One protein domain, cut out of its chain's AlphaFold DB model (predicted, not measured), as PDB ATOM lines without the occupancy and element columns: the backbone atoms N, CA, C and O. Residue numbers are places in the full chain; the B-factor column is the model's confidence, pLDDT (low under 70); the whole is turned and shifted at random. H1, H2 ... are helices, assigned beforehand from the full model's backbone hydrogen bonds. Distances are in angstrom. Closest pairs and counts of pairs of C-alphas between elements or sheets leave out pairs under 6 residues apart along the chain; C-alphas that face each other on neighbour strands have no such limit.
ATOM      1  N   ARG A   8      59.622  16.076 -36.327       69.44
ATOM      2  CA  ARG A   8      58.863  15.321 -35.308       69.44
ATOM      3  C   ARG A   8      58.427  13.933 -35.789       69.44
ATOM      4  O   ARG A   8      58.403  12.993 -35.000       69.44
ATOM      5  N   GLN A   9      58.152  13.769 -37.083       72.06
ATOM      6  CA  GLN A   9      57.690  12.502 -37.664       72.06
ATOM      7  C   GLN A   9      58.813  11.460 -37.717       72.06
ATOM      8  O   GLN A   9      58.609  10.300 -37.355       72.06
ATOM      9  N   THR A  10      60.025  11.889 -38.081       77.75
ATOM     10  CA  THR A  10      61.234  11.054 -38.022       77.75
ATOM     11  C   THR A  10      61.557  10.639 -36.584       77.75
ATOM     12  O   THR A  10      61.915   9.484 -36.343       77.75
ATOM     13  N   VAL A  11      61.377  11.544 -35.612       79.88
ATOM     14  CA  VAL A  11      61.559  11.240 -34.182       79.88
ATOM     15  C   VAL A  11      60.555  10.188 -33.705       79.88
ATOM     16  O   VAL A  11      60.981   9.184 -33.142       79.88
ATOM     17  N   VAL A  12      59.254  10.345 -33.983       84.12
ATOM     18  CA  VAL A  12      58.221   9.359 -33.602       84.12
ATOM     19  C   VAL A  12      58.489   7.979 -34.215       84.12
ATOM     20  O   VAL A  12      58.420   6.974 -33.502       84.12
ATOM     21  N   LYS A  13      58.885   7.912 -35.496       83.88
ATOM     22  CA  LYS A  13      59.234   6.642 -36.155       83.88
ATOM     23  C   LYS A  13      60.400   5.940 -35.455       83.88
ATOM     24  O   LYS A  13      60.305   4.751 -35.164       83.88
ATOM     25  N   ASN A  14      61.477   6.666 -35.158       83.12
ATOM     26  CA  ASN A  14      62.693   6.085 -34.582       83.12
ATOM     27  C   ASN A  14      62.558   5.772 -33.079       83.12
ATOM     28  O   ASN A  14      63.121   4.784 -32.615       83.12
ATOM     29  N   LYS A  15      61.815   6.590 -32.320       83.19
ATOM     30  CA  LYS A  15      61.639   6.467 -30.860       83.19
ATOM     31  C   LYS A  15      60.588   5.417 -30.477       83.19
ATOM     32  O   LYS A  15      60.755   4.737 -29.468       83.19
ATOM     33  N   TYR A  16      59.529   5.266 -31.281       86.81
ATOM     34  CA  TYR A  16      58.365   4.427 -30.950       86.81
ATOM     35  C   TYR A  16      58.039   3.332 -31.977       86.81
ATOM     36  O   TYR A  16      57.098   2.569 -31.771       86.81
ATOM     37  N   GLY A  17      58.763   3.258 -33.099       77.56
ATOM     38  CA  GLY A  17      58.497   2.290 -34.170       77.56
ATOM     39  C   GLY A  17      57.229   2.569 -34.990       77.56
ATOM     40  O   GLY A  17      56.813   1.717 -35.774       77.56
ATOM     41  N   VAL A  18      56.596   3.738 -34.826       80.06
ATOM     42  CA  VAL A  18      55.328   4.089 -35.490       80.06
ATOM     43  C   VAL A  18      55.598   4.896 -36.764       80.06
ATOM     44  O   VAL A  18      56.009   6.053 -36.710       80.06
ATOM     45  N   ASP A  19      55.361   4.295 -37.934       74.56
ATOM     46  CA  ASP A  19      55.539   4.971 -39.225       74.56
ATOM     47  C   ASP A  19      54.340   5.871 -39.577       74.56
ATOM     48  O   ASP A  19      53.363   5.434 -40.190       74.56
ATOM     49  N   VAL A  20      54.440   7.142 -39.172       67.69
ATOM     50  CA  VAL A  20      53.422   8.191 -39.383       67.69
ATOM     51  C   VAL A  20      53.605   9.019 -40.670       67.69
ATOM     52  O   VAL A  20      52.814   9.926 -40.922       67.69
ATOM     53  N   TYR A  21      54.630   8.744 -41.490       62.47
ATOM     54  CA  TYR A  21      54.903   9.499 -42.733       62.47
ATOM     55  C   TYR A  21      54.638   8.697 -44.017       62.47
ATOM     56  O   TYR A  21      54.599   9.273 -45.109       62.47
ATOM     57  N   SER A  22      54.433   7.376 -43.928       57.84
ATOM     58  CA  SER A  22      53.923   6.596 -45.059       57.84
ATOM     59  C   SER A  22      52.577   7.172 -45.541       57.84
ATOM     60  O   SER A  22      51.610   7.263 -44.784       57.84
ATOM     61  N   LYS A  23      52.522   7.596 -46.817       45.22
ATOM     62  CA  LYS A  23      51.490   8.481 -47.418       45.22
ATOM     63  C   LYS A  23      50.036   7.958 -47.430       45.22
ATOM     64  O   LYS A  23      49.194   8.532 -48.115       45.22
ATOM     65  N   THR A  24      49.736   6.865 -46.737       48.81
ATOM     66  CA  THR A  24      48.462   6.131 -46.818       48.81
ATOM     67  C   THR A  24      47.910   5.644 -45.471       48.81
ATOM     68  O   THR A  24      47.006   4.814 -45.505       48.81
ATOM     69  N   LYS A  25      48.442   6.065 -44.306       48.00
ATOM     70  CA  LYS A  25      48.121   5.368 -43.034       48.00
ATOM     71  C   LYS A  25      47.674   6.161 -41.798       48.00
ATOM     72  O   LYS A  25      47.225   5.500 -40.864       48.00
ATOM     73  N   TRP A  26      47.812   7.489 -41.731       51.38
ATOM     74  CA  TRP A  26      47.436   8.238 -40.515       51.38
ATOM     75  C   TRP A  26      46.786   9.601 -40.799       51.38
ATOM     76  O   TRP A  26      47.413  10.648 -40.668       51.38
ATOM     77  N   TYR A  27      45.495   9.586 -41.125       58.72
ATOM     78  CA  TYR A  27      44.565  10.690 -40.860       58.72
ATOM     79  C   TYR A  27      44.046  10.640 -39.407       58.72
ATOM     80  O   TYR A  27      44.101   9.602 -38.750       58.72
ATOM     81  N   HIS A  28      43.436  11.728 -38.913       62.25
ATOM     82  CA  HIS A  28      42.828  11.788 -37.567       62.25
ATOM     83  C   HIS A  28      41.885  10.604 -37.267       62.25
ATOM     84  O   HIS A  28      41.926  10.034 -36.180       62.25
ATOM     85  N   GLY A  29      41.021  10.212 -38.211       59.09
ATOM     86  CA  GLY A  29      40.110   9.074 -38.015       59.09
ATOM     87  C   GLY A  29      40.838   7.735 -37.851       59.09
ATOM     88  O   GLY A  29      40.401   6.885 -37.080       59.09
ATOM     89  N   GLU A  30      41.977   7.571 -38.522       69.88
ATOM     90  CA  GLU A  30      42.823   6.377 -38.439       69.88
ATOM     91  C   GLU A  30      43.602   6.365 -37.119       69.88
ATOM     92  O   GLU A  30      43.611   5.339 -36.448       69.88
ATOM     93  N   TYR A  31      44.124   7.518 -36.675       81.44
ATOM     94  CA  TYR A  31      44.699   7.684 -35.335       81.44
ATOM     95  C   TYR A  31      43.690   7.347 -34.222       81.44
ATOM     96  O   TYR A  31      44.027   6.634 -33.284       81.44
ATOM     97  N   ILE A  32      42.435   7.804 -34.320       77.56
ATOM     98  CA  ILE A  32      41.410   7.506 -33.306       77.56
ATOM     99  C   ILE A  32      40.987   6.032 -33.332       77.56
ATOM    100  O   ILE A  32      40.760   5.454 -32.270       77.56
ATOM    101  N   ASN A  33      40.901   5.399 -34.504       78.19
ATOM    102  CA  ASN A  33      40.626   3.962 -34.592       78.19
ATOM    103  C   ASN A  33      41.792   3.134 -34.035       78.19
ATOM    104  O   ASN A  33      41.559   2.204 -33.269       78.19
ATOM    105  N   PHE A  34      43.030   3.526 -34.340       84.94
ATOM    106  CA  PHE A  34      44.242   2.973 -33.742       84.94
ATOM    107  C   PHE A  34      44.239   3.110 -32.213       84.94
ATOM    108  O   PHE A  34      44.436   2.124 -31.512       84.94
ATOM    109  N   LEU A  35      43.951   4.306 -31.690       87.62
ATOM    110  CA  LEU A  35      43.902   4.587 -30.254       87.62
ATOM    111  C   LEU A  35      42.829   3.744 -29.550       87.62
ATOM    112  O   LEU A  35      43.086   3.179 -28.491       87.62
ATOM    113  N   LYS A  36      41.640   3.615 -30.153       84.69
ATOM    114  CA  LYS A  36      40.575   2.731 -29.656       84.69
ATOM    115  C   LYS A  36      41.012   1.269 -29.641       84.69
ATOM    116  O   LYS A  36      40.784   0.602 -28.639       84.69
ATOM    117  N   GLN A  37      41.670   0.801 -30.700       84.50
ATOM    118  CA  GLN A  37      42.182  -0.565 -30.778       84.50
ATOM    119  C   GLN A  37      43.279  -0.821 -29.731       84.50
ATOM    120  O   GLN A  37      43.239  -1.846 -29.057       84.50
ATOM    121  N   GLU A  38      44.208   0.119 -29.507       85.56
ATOM    122  CA  GLU A  38      45.192  -0.001 -28.420       85.56
ATOM    123  C   GLU A  38      44.522  -0.071 -27.044       85.56
ATOM    124  O   GLU A  38      44.929  -0.886 -26.217       85.56
ATOM    125  N   ILE A  39      43.492   0.746 -26.797       86.00
ATOM    126  CA  ILE A  39      42.722   0.751 -25.543       86.00
ATOM    127  C   ILE A  39      41.975  -0.574 -25.334       86.00
ATOM    128  O   ILE A  39      42.014  -1.126 -24.233       86.00
ATOM    129  N   GLU A  40      41.290  -1.072 -26.365       84.81
ATOM    130  CA  GLU A  40      40.440  -2.266 -26.303       84.81
ATOM    131  C   GLU A  40      41.266  -3.556 -26.184       84.81
ATOM    132  O   GLU A  40      41.003  -4.380 -25.308       84.81
ATOM    133  N   GLU A  41      42.312  -3.700 -26.999       84.56
ATOM    134  CA  GLU A  41      43.198  -4.872 -27.004       84.56
ATOM    135  C   GLU A  41      44.317  -4.794 -25.945       84.56
ATOM    136  O   GLU A  41      45.060  -5.758 -25.754       84.56
ATOM    137  N   LYS A  42      44.474  -3.645 -25.269       83.00
ATOM    138  CA  LYS A  42      45.552  -3.330 -24.303       83.00
ATOM    139  C   LYS A  42      46.979  -3.524 -24.835       83.00
ATOM    140  O   LYS A  42      47.929  -3.702 -24.068       83.00
ATOM    141  N   THR A  43      47.173  -3.448 -26.150       81.81
ATOM    142  CA  THR A  43      48.477  -3.701 -26.798       81.81
ATOM    143  C   THR A  43      49.578  -2.731 -26.350       81.81
ATOM    144  O   THR A  43      50.764  -3.079 -26.374       81.81
ATOM    145  N   TRP A  44      49.199  -1.549 -25.857       84.06
ATOM    146  CA  TRP A  44      50.110  -0.542 -25.316       84.06
ATOM    147  C   TRP A  44      50.961  -1.021 -24.129       84.06
ATOM    148  O   TRP A  44      52.084  -0.539 -23.982       84.06
ATOM    149  N   GLU A  45      50.491  -1.988 -23.326       80.88
ATOM    150  CA  GLU A  45      51.196  -2.477 -22.125       80.88
ATOM    151  C   GLU A  45      52.587  -3.071 -22.430       80.88
ATOM    152  O   GLU A  45      53.468  -3.076 -21.562       80.88
ATOM    153  N   ASN A  46      52.786  -3.563 -23.662       78.31
ATOM    154  CA  ASN A  46      54.006  -4.249 -24.102       78.31
ATOM    155  C   ASN A  46      54.672  -3.631 -25.340       78.31
ATOM    156  O   ASN A  46      55.872  -3.800 -25.543       78.31
ATOM    157  N   LYS A  47      53.928  -2.896 -26.169       81.44
ATOM    158  CA  LYS A  47      54.424  -2.378 -27.452       81.44
ATOM    159  C   LYS A  47      55.517  -1.310 -27.326       81.44
ATOM    160  O   LYS A  47      56.383  -1.224 -28.190       81.44
ATOM    161  N   TYR A  48      55.496  -0.522 -26.250       87.44
ATOM    162  CA  TYR A  48      56.392   0.625 -26.050       87.44
ATOM    163  C   TYR A  48      57.467   0.394 -24.972       87.44
ATOM    164  O   TYR A  48      57.997   1.352 -24.412       87.44
ATOM    165  N   GLN A  49      57.810  -0.866 -24.663       79.62
ATOM    166  CA  GLN A  49      58.716  -1.236 -23.559       79.62
ATOM    167  C   GLN A  49      60.074  -0.508 -23.565       79.62
ATOM    168  O   GLN A  49      60.582  -0.173 -22.498       79.62
ATOM    169  N   SER A  50      60.647  -0.206 -24.734       76.94
ATOM    170  CA  SER A  50      61.903   0.556 -24.859       76.94
ATOM    171  C   SER A  50      61.791   2.024 -24.420       76.94
ATOM    172  O   SER A  50      62.796   2.604 -24.010       76.94
ATOM    173  N   ALA A  51      60.591   2.607 -24.481       78.50
ATOM    174  CA  ALA A  51      60.288   3.987 -24.095       78.50
ATOM    175  C   ALA A  51      59.552   4.108 -22.742       78.50
ATOM    176  O   ALA A  51      59.459   5.202 -22.187       78.50
ATOM    177  N   MET A  52      59.045   3.001 -22.183       83.81
ATOM    178  CA  MET A  52      58.403   2.947 -20.860       83.81
ATOM    179  C   MET A  52      59.429   2.896 -19.722       83.81
ATOM    180  O   MET A  52      59.484   1.946 -18.934       83.81
ATOM    181  N   LYS A  53      60.242   3.946 -19.638       81.31
ATOM    182  CA  LYS A  53      61.230   4.148 -18.581       81.31
ATOM    183  C   LYS A  53      60.907   5.377 -17.734       81.31
ATOM    184  O   LYS A  53      60.261   6.314 -18.212       81.31
ATOM    185  N   ASP A  54      61.336   5.335 -16.477       75.56
ATOM    186  CA  ASP A  54      61.323   6.481 -15.574       75.56
ATOM    187  C   ASP A  54      62.437   7.483 -15.924       75.56
ATOM    188  O   ASP A  54      63.253   7.254 -16.822       75.56
ATOM    189  N   ASP A  55      62.478   8.606 -15.210       72.88
ATOM    190  CA  ASP A  55      63.431   9.690 -15.483       72.88
ATOM    191  C   ASP A  55      64.891   9.330 -15.117       72.88
ATOM    192  O   ASP A  55      65.806  10.103 -15.387       72.88
ATOM    193  N   ASN A  56      65.126   8.135 -14.549       74.12
ATOM    194  CA  ASN A  56      66.447   7.547 -14.301       74.12
ATOM    195  C   ASN A  56      66.779   6.409 -15.293       74.12
ATOM    196  O   ASN A  56      67.674   5.601 -15.034       74.12
ATOM    197  N   ASP A  57      66.048   6.329 -16.411       72.69
ATOM    198  CA  ASP A  57      66.199   5.345 -17.488       72.69
ATOM    199  C   ASP A  57      65.966   3.874 -17.050       72.69
ATOM    200  O   ASP A  57      66.386   2.929 -17.729       72.69
ATOM    201  N   LYS A  58      65.241   3.647 -15.940       79.00
ATOM    202  CA  LYS A  58      64.836   2.304 -15.478       79.00
ATOM    203  C   LYS A  58      63.441   1.921 -15.991       79.00
ATOM    204  O   LYS A  58      62.573   2.787 -16.070       79.00
ATOM    205  N   PRO A  59      63.164   0.637 -16.302       80.12
ATOM    206  CA  PRO A  59      61.839   0.209 -16.757       80.12
ATOM    207  C   PRO A  59      60.748   0.449 -15.705       80.12
ATOM    208  O   PRO A  59      60.870  -0.006 -14.566       80.12
ATOM    209  N   ILE A  60      59.651   1.102 -16.094       81.50
ATOM    210  CA  ILE A  60      58.491   1.313 -15.214       81.50
ATOM    211  C   ILE A  60      57.761  -0.024 -15.035       81.50
ATOM    212  O   ILE A  60      57.332  -0.636 -16.014       81.50
ATOM    213  N   SER A  61      57.574  -0.476 -13.794       72.75
ATOM    214  CA  SER A  61      56.829  -1.704 -13.474       72.75
ATOM    215  C   SER A  61      55.348  -1.462 -13.153       72.75
ATOM    216  O   SER A  61      54.511  -2.298 -13.488       72.75
ATOM    217  N   GLU A  62      55.008  -0.322 -12.546       77.94
ATOM    218  CA  GLU A  62      53.657  -0.005 -12.054       77.94
ATOM    219  C   GLU A  62      52.683   0.396 -13.175       77.94
ATOM    220  O   GLU A  62      52.966   1.280 -13.987       77.94
ATOM    221  N   LEU A  63      51.499  -0.228 -13.198       75.25
ATOM    222  CA  LEU A  63      50.539  -0.109 -14.304       75.25
ATOM    223  C   LEU A  63      49.965   1.311 -14.477       75.25
ATOM    224  O   LEU A  63      49.824   1.766 -15.610       75.25
ATOM    225  N   GLY A  64      49.686   2.030 -13.382       74.31
ATOM    226  CA  GLY A  64      49.198   3.417 -13.428       74.31
ATOM    227  C   GLY A  64      50.224   4.372 -14.045       74.31
ATOM    228  O   GLY A  64      49.918   5.105 -14.987       74.31
ATOM    229  N   LYS A  65      51.487   4.278 -13.611       76.75
ATOM    230  CA  LYS A  65      52.600   5.058 -14.178       76.75
ATOM    231  C   LYS A  65      52.903   4.682 -15.631       76.75
ATOM    232  O   LYS A  65      53.139   5.579 -16.439       76.75
ATOM    233  N   LYS A  66      52.815   3.395 -16.005       81.94
ATOM    234  CA  LYS A  66      52.869   2.973 -17.420       81.94
ATOM    235  C   LYS A  66      51.759   3.623 -18.249       81.94
ATOM    236  O   LYS A  66      52.039   4.100 -19.344       81.94
ATOM    237  N   PHE A  67      50.527   3.667 -17.735       84.00
ATOM    238  CA  PHE A  67      49.397   4.291 -18.426       84.00
ATOM    239  C   PHE A  67      49.614   5.800 -18.617       84.00
ATOM    240  O   PHE A  67      49.425   6.308 -19.719       84.00
ATOM    241  N   CYS A  68      50.083   6.513 -17.587       80.88
ATOM    242  CA  CYS A  68      50.425   7.934 -17.713       80.88
ATOM    243  C   CYS A  68      51.552   8.176 -18.733       80.88
ATOM    244  O   CYS A  68      51.417   9.054 -19.579       80.88
ATOM    245  N   LYS A  69      52.615   7.358 -18.739       84.31
ATOM    246  CA  LYS A  69      53.682   7.479 -19.748       84.31
ATOM    247  C   LYS A  69      53.178   7.156 -21.162       84.31
ATOM    248  O   LYS A  69      53.594   7.796 -22.121       84.31
ATOM    249  N   TRP A  70      52.249   6.208 -21.311       88.81
ATOM    250  CA  TRP A  70      51.587   5.932 -22.592       88.81
ATOM    251  C   TRP A  70      50.693   7.094 -23.056       88.81
ATOM    252  O   TRP A  70      50.726   7.427 -24.237       88.81
ATOM    253  N   LYS A  71      49.971   7.769 -22.149       85.81
ATOM    254  CA  LYS A  71      49.192   8.988 -22.444       85.81
ATOM    255  C   LYS A  71      50.068  10.091 -23.056       85.81
ATOM    256  O   LYS A  71      49.665  10.687 -24.054       85.81
ATOM    257  N   ASP A  72      51.279  10.296 -22.533       85.44
ATOM    258  CA  ASP A  72      52.261  11.225 -23.116       85.44
ATOM    259  C   ASP A  72      52.748  10.763 -24.507       85.44
ATOM    260  O   ASP A  72      52.768  11.552 -25.453       85.44
ATOM    261  N   ILE A  73      53.071   9.471 -24.673       88.69
ATOM    262  CA  ILE A  73      53.492   8.887 -25.965       88.69
ATOM    263  C   ILE A  73      52.404   9.061 -27.040       88.69
ATOM    264  O   ILE A  73      52.711   9.434 -28.173       88.69
ATOM    265  N   GLN A  74      51.133   8.839 -26.698       90.50
ATOM    266  CA  GLN A  74      50.011   9.037 -27.623       90.50
ATOM    267  C   GLN A  74      49.847  10.504 -28.033       90.50
ATOM    268  O   GLN A  74      49.538  10.783 -29.192       90.50
ATOM    269  N   LYS A  75      50.121  11.450 -27.128       85.31
ATOM    270  CA  LYS A  75      50.119  12.880 -27.453       85.31
ATOM    271  C   LYS A  75      51.246  13.250 -28.429       85.31
ATOM    272  O   LYS A  75      50.976  13.923 -29.420       85.31
ATOM    273  N   GLU A  76      52.470  12.745 -28.227       84.69
ATOM    274  CA  GLU A  76      53.579  12.928 -29.186       84.69
ATOM    275  C   GLU A  76      53.245  12.343 -30.579       84.69
ATOM    276  O   GLU A  76      53.542  12.965 -31.602       84.69
ATOM    277  N   ILE A  77      52.593  11.173 -30.639       85.19
ATOM    278  CA  ILE A  77      52.142  10.557 -31.901       85.19
ATOM    279  C   ILE A  77      51.056  11.416 -32.569       85.19
ATOM    280  O   ILE A  77      51.151  11.685 -33.768       85.19
ATOM    281  N   PHE A  78      50.058  11.888 -31.816       82.50
ATOM    282  CA  PHE A  78      48.992  12.762 -32.319       82.50
ATOM    283  C   PHE A  78      49.545  14.068 -32.912       82.50
ATOM    284  O   PHE A  78      49.175  14.446 -34.023       82.50
ATOM    285  N   GLU A  79      50.489  14.723 -32.233       76.06
ATOM    286  CA  GLU A  79      51.132  15.946 -32.732       76.06
ATOM    287  C   GLU A  79      51.962  15.703 -34.008       76.06
ATOM    288  O   GLU A  79      51.920  16.514 -34.937       76.06
ATOM    289  N   ALA A  80      52.662  14.568 -34.118       76.38
ATOM    290  CA  ALA A  80      53.385  14.204 -35.341       76.38
ATOM    291  C   ALA A  80      52.451  13.858 -36.520       76.38
ATOM    292  O   ALA A  80      52.808  14.089 -37.682       76.38
ATOM    293  N   VAL A  81      51.246  13.346 -36.239       72.69
ATOM    294  CA  VAL A  81      50.179  13.158 -37.236       72.69
ATOM    295  C   VAL A  81      49.598  14.507 -37.682       72.69
ATOM    296  O   VAL A  81      49.391  14.705 -38.880       72.69
ATOM    297  N   LEU A  82      49.409  15.470 -36.772       67.56
ATOM    298  CA  LEU A  82      48.947  16.824 -37.117       67.56
ATOM    299  C   LEU A  82      49.931  17.596 -38.013       67.56
ATOM    300  O   LEU A  82      49.490  18.365 -38.868       67.56
ATOM    301  N   ASP A  83      51.242  17.355 -37.900       63.34
ATOM    302  CA  ASP A  83      52.248  17.973 -38.782       63.34
ATOM    303  C   ASP A  83      52.036  17.640 -40.282       63.34
ATOM    304  O   ASP A  83      52.444  18.430 -41.136       63.34
ATOM    305  N   ASN A  84      51.331  16.549 -40.631       55.50
ATOM    306  CA  ASN A  84      50.920  16.252 -42.017       55.50
ATOM    307  C   ASN A  84      49.779  17.163 -42.535       55.50
ATOM    308  O   ASN A  84      49.478  17.154 -43.733       55.50
ATOM    309  N   HIS A  85      49.085  17.907 -41.664       57.47
ATOM    310  CA  HIS A  85      47.768  18.500 -41.940       57.47
ATOM    311  C   HIS A  85      47.613  19.941 -41.408       57.47
ATOM    312  O   HIS A  85      46.660  20.261 -40.700       57.47
ATOM    313  N   ARG A  86      48.506  20.852 -41.824       44.28
ATOM    314  CA  ARG A  86      48.588  22.275 -41.397       44.28
ATOM    315  C   ARG A  86      47.353  23.190 -41.604       44.28
ATOM    316  O   ARG A  86      47.465  24.386 -41.362       44.28
ATOM    317  N   PHE A  87      46.197  22.683 -42.037       38.72
ATOM    318  CA  PHE A  87      45.000  23.489 -42.348       38.72
ATOM    319  C   PHE A  87      43.719  23.053 -41.612       38.72
ATOM    320  O   PHE A  87      42.621  23.434 -42.015       38.72
ATOM    321  N   LEU A  88      43.832  22.259 -40.542       40.41
ATOM    322  CA  LEU A  88      42.692  21.858 -39.710       40.41
ATOM    323  C   LEU A  88      42.979  22.160 -38.235       40.41
ATOM    324  O   LEU A  88      43.971  21.694 -37.680       40.41
ATOM    325  N   LEU A  89      42.098  22.945 -37.610       42.25
ATOM    326  CA  LEU A  89      42.103  23.211 -36.171       42.25
ATOM    327  C   LEU A  89      41.421  22.040 -35.450       42.25
ATOM    328  O   LEU A  89      40.197  22.000 -35.357       42.25
ATOM    329  N   TYR A  90      42.220  21.092 -34.961       53.75
ATOM    330  CA  TYR A  90      41.786  20.028 -34.053       53.75
ATOM    331  C   TYR A  90      42.667  20.033 -32.807       53.75
ATOM    332  O   TYR A  90      43.886  20.178 -32.918       53.75
ATOM    333  N   THR A  91      42.068  19.834 -31.635       55.16
ATOM    334  CA  THR A  91      42.804  19.737 -30.367       55.16
ATOM    335  C   THR A  91      42.791  18.315 -29.805       55.16
ATOM    336  O   THR A  91      41.920  17.499 -30.115       55.16
ATOM    337  N   TRP A  92      43.779  18.007 -28.959       62.75
ATOM    338  CA  TRP A  92      43.854  16.733 -28.235       62.75
ATOM    339  C   TRP A  92      42.624  16.546 -27.330       62.75
ATOM    340  O   TRP A  92      42.067  15.449 -27.227       62.75
ATOM    341  N   GLU A  93      42.182  17.646 -26.725       63.59
ATOM    342  CA  GLU A  93      41.087  17.769 -25.767       63.59
ATOM    343  C   GLU A  93      39.725  17.335 -26.327       63.59
ATOM    344  O   GLU A  93      38.943  16.722 -25.602       63.59
ATOM    345  N   GLU A  94      39.440  17.627 -27.599       49.97
ATOM    346  CA  GLU A  94      38.118  17.402 -28.203       49.97
ATOM    347  C   GLU A  94      37.853  15.939 -28.589       49.97
ATOM    348  O   GLU A  94      36.713  15.482 -28.491       49.97
ATOM    349  N   TYR A  95      38.881  15.201 -29.030       56.22
ATOM    350  CA  TYR A  95      38.681  13.911 -29.713       56.22
ATOM    351  C   TYR A  95      39.516  12.739 -29.183       56.22
ATOM    352  O   TYR A  95      39.060  11.599 -29.266       56.22
ATOM    353  N   ALA A  96      40.712  12.984 -28.633       70.19
ATOM    354  CA  ALA A  96      41.585  11.926 -28.117       70.19
ATOM    355  C   ALA A  96      41.534  11.833 -26.585       70.19
ATOM    356  O   ALA A  96      41.385  10.736 -26.039       70.19
ATOM    357  N   LYS A  97      41.583  12.980 -25.890       78.69
ATOM    358  CA  LYS A  97      41.625  13.057 -24.424       78.69
ATOM    359  C   LYS A  97      40.470  12.303 -23.767       78.69
ATOM    360  O   LYS A  97      40.722  11.497 -22.884       78.69
ATOM    361  N   GLY A  98      39.234  12.486 -24.240       70.00
ATOM    362  CA  GLY A  98      38.064  11.803 -23.675       70.00
ATOM    363  C   GLY A  98      38.153  10.270 -23.710       70.00
ATOM    364  O   GLY A  98      37.756   9.618 -22.750       70.00
ATOM    365  N   LEU A  99      38.734   9.690 -24.769       76.12
ATOM    366  CA  LEU A  99      38.916   8.238 -24.895       76.12
ATOM    367  C   LEU A  99      40.024   7.721 -23.967       76.12
ATOM    368  O   LEU A  99      39.864   6.678 -23.335       76.12
ATOM    369  N   VAL A 100      41.133   8.460 -23.858       78.44
ATOM    370  CA  VAL A 100      42.242   8.112 -22.955       78.44
ATOM    371  C   VAL A 100      41.837   8.280 -21.491       78.44
ATOM    372  O   VAL A 100      42.167   7.427 -20.674       78.44
ATOM    373  N   ASP A 101      41.080   9.322 -21.155       75.44
ATOM    374  CA  ASP A 101      40.574   9.561 -19.802       75.44
ATOM    375  C   ASP A 101      39.520   8.497 -19.410       75.44
ATOM    376  O   ASP A 101      39.558   7.979 -18.293       75.44
ATOM    377  N   GLU A 102      38.640   8.067 -20.330       75.00
ATOM    378  CA  GLU A 102      37.721   6.937 -20.089       75.00
ATOM    379  C   GLU A 102      38.475   5.608 -19.896       75.00
ATOM    380  O   GLU A 102      38.121   4.798 -19.035       75.00
ATOM    381  N   ALA A 103      39.549   5.380 -20.659       76.31
ATOM    382  CA  ALA A 103      40.427   4.229 -20.472       76.31
ATOM    383  C   ALA A 103      41.192   4.292 -19.135       76.31
ATOM    384  O   ALA A 103      41.305   3.274 -18.453       76.31
ATOM    385  N   GLN A 104      41.633   5.480 -18.705       73.44
ATOM    386  CA  GLN A 104      42.319   5.695 -17.425       73.44
ATOM    387  C   GLN A 104      41.433   5.273 -16.245       73.44
ATOM    388  O   GLN A 104      41.883   4.535 -15.365       73.44
ATOM    389  N   ILE A 105      40.149   5.654 -16.279       66.38
ATOM    390  CA  ILE A 105      39.135   5.262 -15.284       66.38
ATOM    391  C   ILE A 105      39.006   3.731 -15.179       66.38
ATOM    392  O   ILE A 105      38.801   3.207 -14.083       66.38
ATOM    393  N   LYS A 106      39.158   3.002 -16.294       66.44
ATOM    394  CA  LYS A 106      39.071   1.529 -16.346       66.44
ATOM    395  C   LYS A 106      40.365   0.814 -15.934       66.44
ATOM    396  O   LYS A 106      40.295  -0.352 -15.552       66.44
ATOM    397  N   VAL A 107      41.527   1.469 -16.021       64.56
ATOM    398  CA  VAL A 107      42.840   0.859 -15.725       64.56
ATOM    399  C   VAL A 107      43.281   1.083 -14.274       64.56
ATOM    400  O   VAL A 107      43.780   0.143 -13.658       64.56
ATOM    401  N   ALA A 108      43.077   2.274 -13.694       48.88
ATOM    402  CA  ALA A 108      43.378   2.528 -12.279       48.88
ATOM    403  C   ALA A 108      42.588   3.722 -11.712       48.88
ATOM    404  O   ALA A 108      42.902   4.882 -11.968       48.88
ATOM    405  N   ALA A 109      41.609   3.455 -10.845       47.97
ATOM    406  CA  ALA A 109      40.664   4.461 -10.347       47.97
ATOM    407  C   ALA A 109      41.230   5.533  -9.376       47.97
ATOM    408  O   ALA A 109      40.436   6.267  -8.785       47.97
ATOM    409  N   ARG A 110      42.555   5.608  -9.132       49.28
ATOM    410  CA  ARG A 110      43.151   6.499  -8.103       49.28
ATOM    411  C   ARG A 110      44.519   7.140  -8.395       49.28
ATOM    412  O   ARG A 110      45.032   7.813  -7.507       49.28
ATOM    413  N   GLU A 111      45.082   7.027  -9.599       51.78
ATOM    414  CA  GLU A 111      46.297   7.785  -9.961       51.78
ATOM    415  C   GLU A 111      46.012   8.775 -11.099       51.78
ATOM    416  O   GLU A 111      45.874   8.409 -12.269       51.78
ATOM    417  N   THR A 112      45.906  10.058 -10.741       52.38
ATOM    418  CA  THR A 112      45.911  11.170 -11.695       52.38
ATOM    419  C   THR A 112      47.343  11.458 -12.138       52.38
ATOM    420  O   THR A 112      48.243  11.623 -11.311       52.38
ATOM    421  N   CYS A 113      47.555  11.527 -13.453       55.06
ATOM    422  CA  CYS A 113      48.855  11.866 -14.027       55.06
ATOM    423  C   CYS A 113      49.237  13.295 -13.610       55.06
ATOM    424  O   CYS A 113      48.375  14.171 -13.528       55.06
ATOM    425  N   GLU A 114      50.515  13.543 -13.319       49.03
ATOM    426  CA  GLU A 114      50.904  14.716 -12.517       49.03
ATOM    427  C   GLU A 114      50.592  16.073 -13.167       49.03
ATOM    428  O   GLU A 114      50.365  17.048 -12.454       49.03
ATOM    429  N   GLN A 115      50.458  16.113 -14.496       47.91
ATOM    430  CA  GLN A 115      50.055  17.298 -15.262       47.91
ATOM    431  C   GLN A 115      48.649  17.830 -14.894       47.91
ATOM    432  O   GLN A 115      48.372  19.006 -15.117       47.91
ATOM    433  N   ASP A 116      47.768  17.019 -14.291       47.19
ATOM    434  CA  ASP A 116      46.446  17.472 -13.820       47.19
ATOM    435  C   ASP A 116      46.474  18.031 -12.369       47.19
ATOM    436  O   ASP A 116      45.448  18.501 -11.870       47.19
ATOM    437  N   LYS A 117      47.626  18.027 -11.667       42.09
ATOM    438  CA  LYS A 117      47.731  18.512 -10.269       42.09
ATOM    439  C   LYS A 117      47.888  20.036 -10.132       42.09
ATOM    440  O   LYS A 117      47.483  20.581  -9.108       42.09
TER     441      LYS A 117
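Overview. This is residues 8 to 117 of the 1190 residues of the protein "Erythrocyte membrane protein 1, PfEMP1, putative" of Plasmodium sp (UniProt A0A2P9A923). Three helices, H2, H4 and H6, stand side by side in an up-and-down bundle, their centres making a triangle, and H1 packs on H4 on the side away from H6. H4, the longest, lies nearest the middle; short H3 sits by one part of it, and residues 48 to 62 make a long loop away from the middle. The printed part has 110 residues, with six named helices in the order H1 to H6 and no named strand; its class is all helix. It is compact and rounded, with a radius of gyration of the C-alphas of 14.0 A and spans of 38 by 28 by 27 A.

Arrangement. H1, residues 8 to 16, touches residues 76 to 81 of H4, residues 63 to 82, at a shallow tilt of 31 degrees, opposite ways; the closest C-alphas, of Gln 9 and Ala 80, are 5.2 A apart. H1 is apart from H2, residues 28 to 41. Residues 28 to 31 of H2 touch residues 78 to 82 of H4, opposite ways at a shallow tilt of 18 degrees, with the closest C-alphas, of Tyr 31 and Phe 78, 7.3 A apart. H3, residues 44 to 47, only just touches H4, with 3 pairs of C-alphas within 8 A; the closest are those of Trp 44 and Trp 70, at 7.2 A. H5, residues 92 to 95, is close to H4 but not clearly touching; the closest C-alphas, of Lys 75 and Trp 92, are 7.4 A apart. H6, residues 97 to 107, touches residues 63 to 71 of H4, opposite ways at a shallow tilt of 19 degrees, with C-alphas of Lys 71 and Val 100 the closest at 7.0 A. H6 only just touches residues 36 to 39 of H2, the same way at a shallow tilt of 3 degrees, with 3 pairs of C-alphas within 8 A; the closest are those of Ile 39 and Ala 103, at 6.6 A. H4 is the hub, touching four helices. Every O i to N i+4 pair is within hydrogen-bond range in H1, H2, H4 and H6; H3 and H5 are too short for such a pair.

Along the chain. H1 begins at C-alpha 8, (58.863, 15.321, -35.308), and is 11.7 A long. H2 is 19.7 A long and H3 5.2 A. H4 runs 28.5 A from C-alpha 63 at (50.539, -0.109, -14.304). H5 is 6.1 A long, and H6, 15.0 A long, ends at C-alpha 107, (42.840, 0.859, -15.725).

Size, cuts and confidence. The C-alphas of Lys 23 and Arg 110, the two farthest apart, are 40.2 A apart. The printed part has no cut. The links H1 to H2 and H3 to H4 are long. The mean pLDDT of the printed part is 71.3, and 39 residues are under 70: residue 8 and residues 20 to 30, 82 to 95 and 105 to 117.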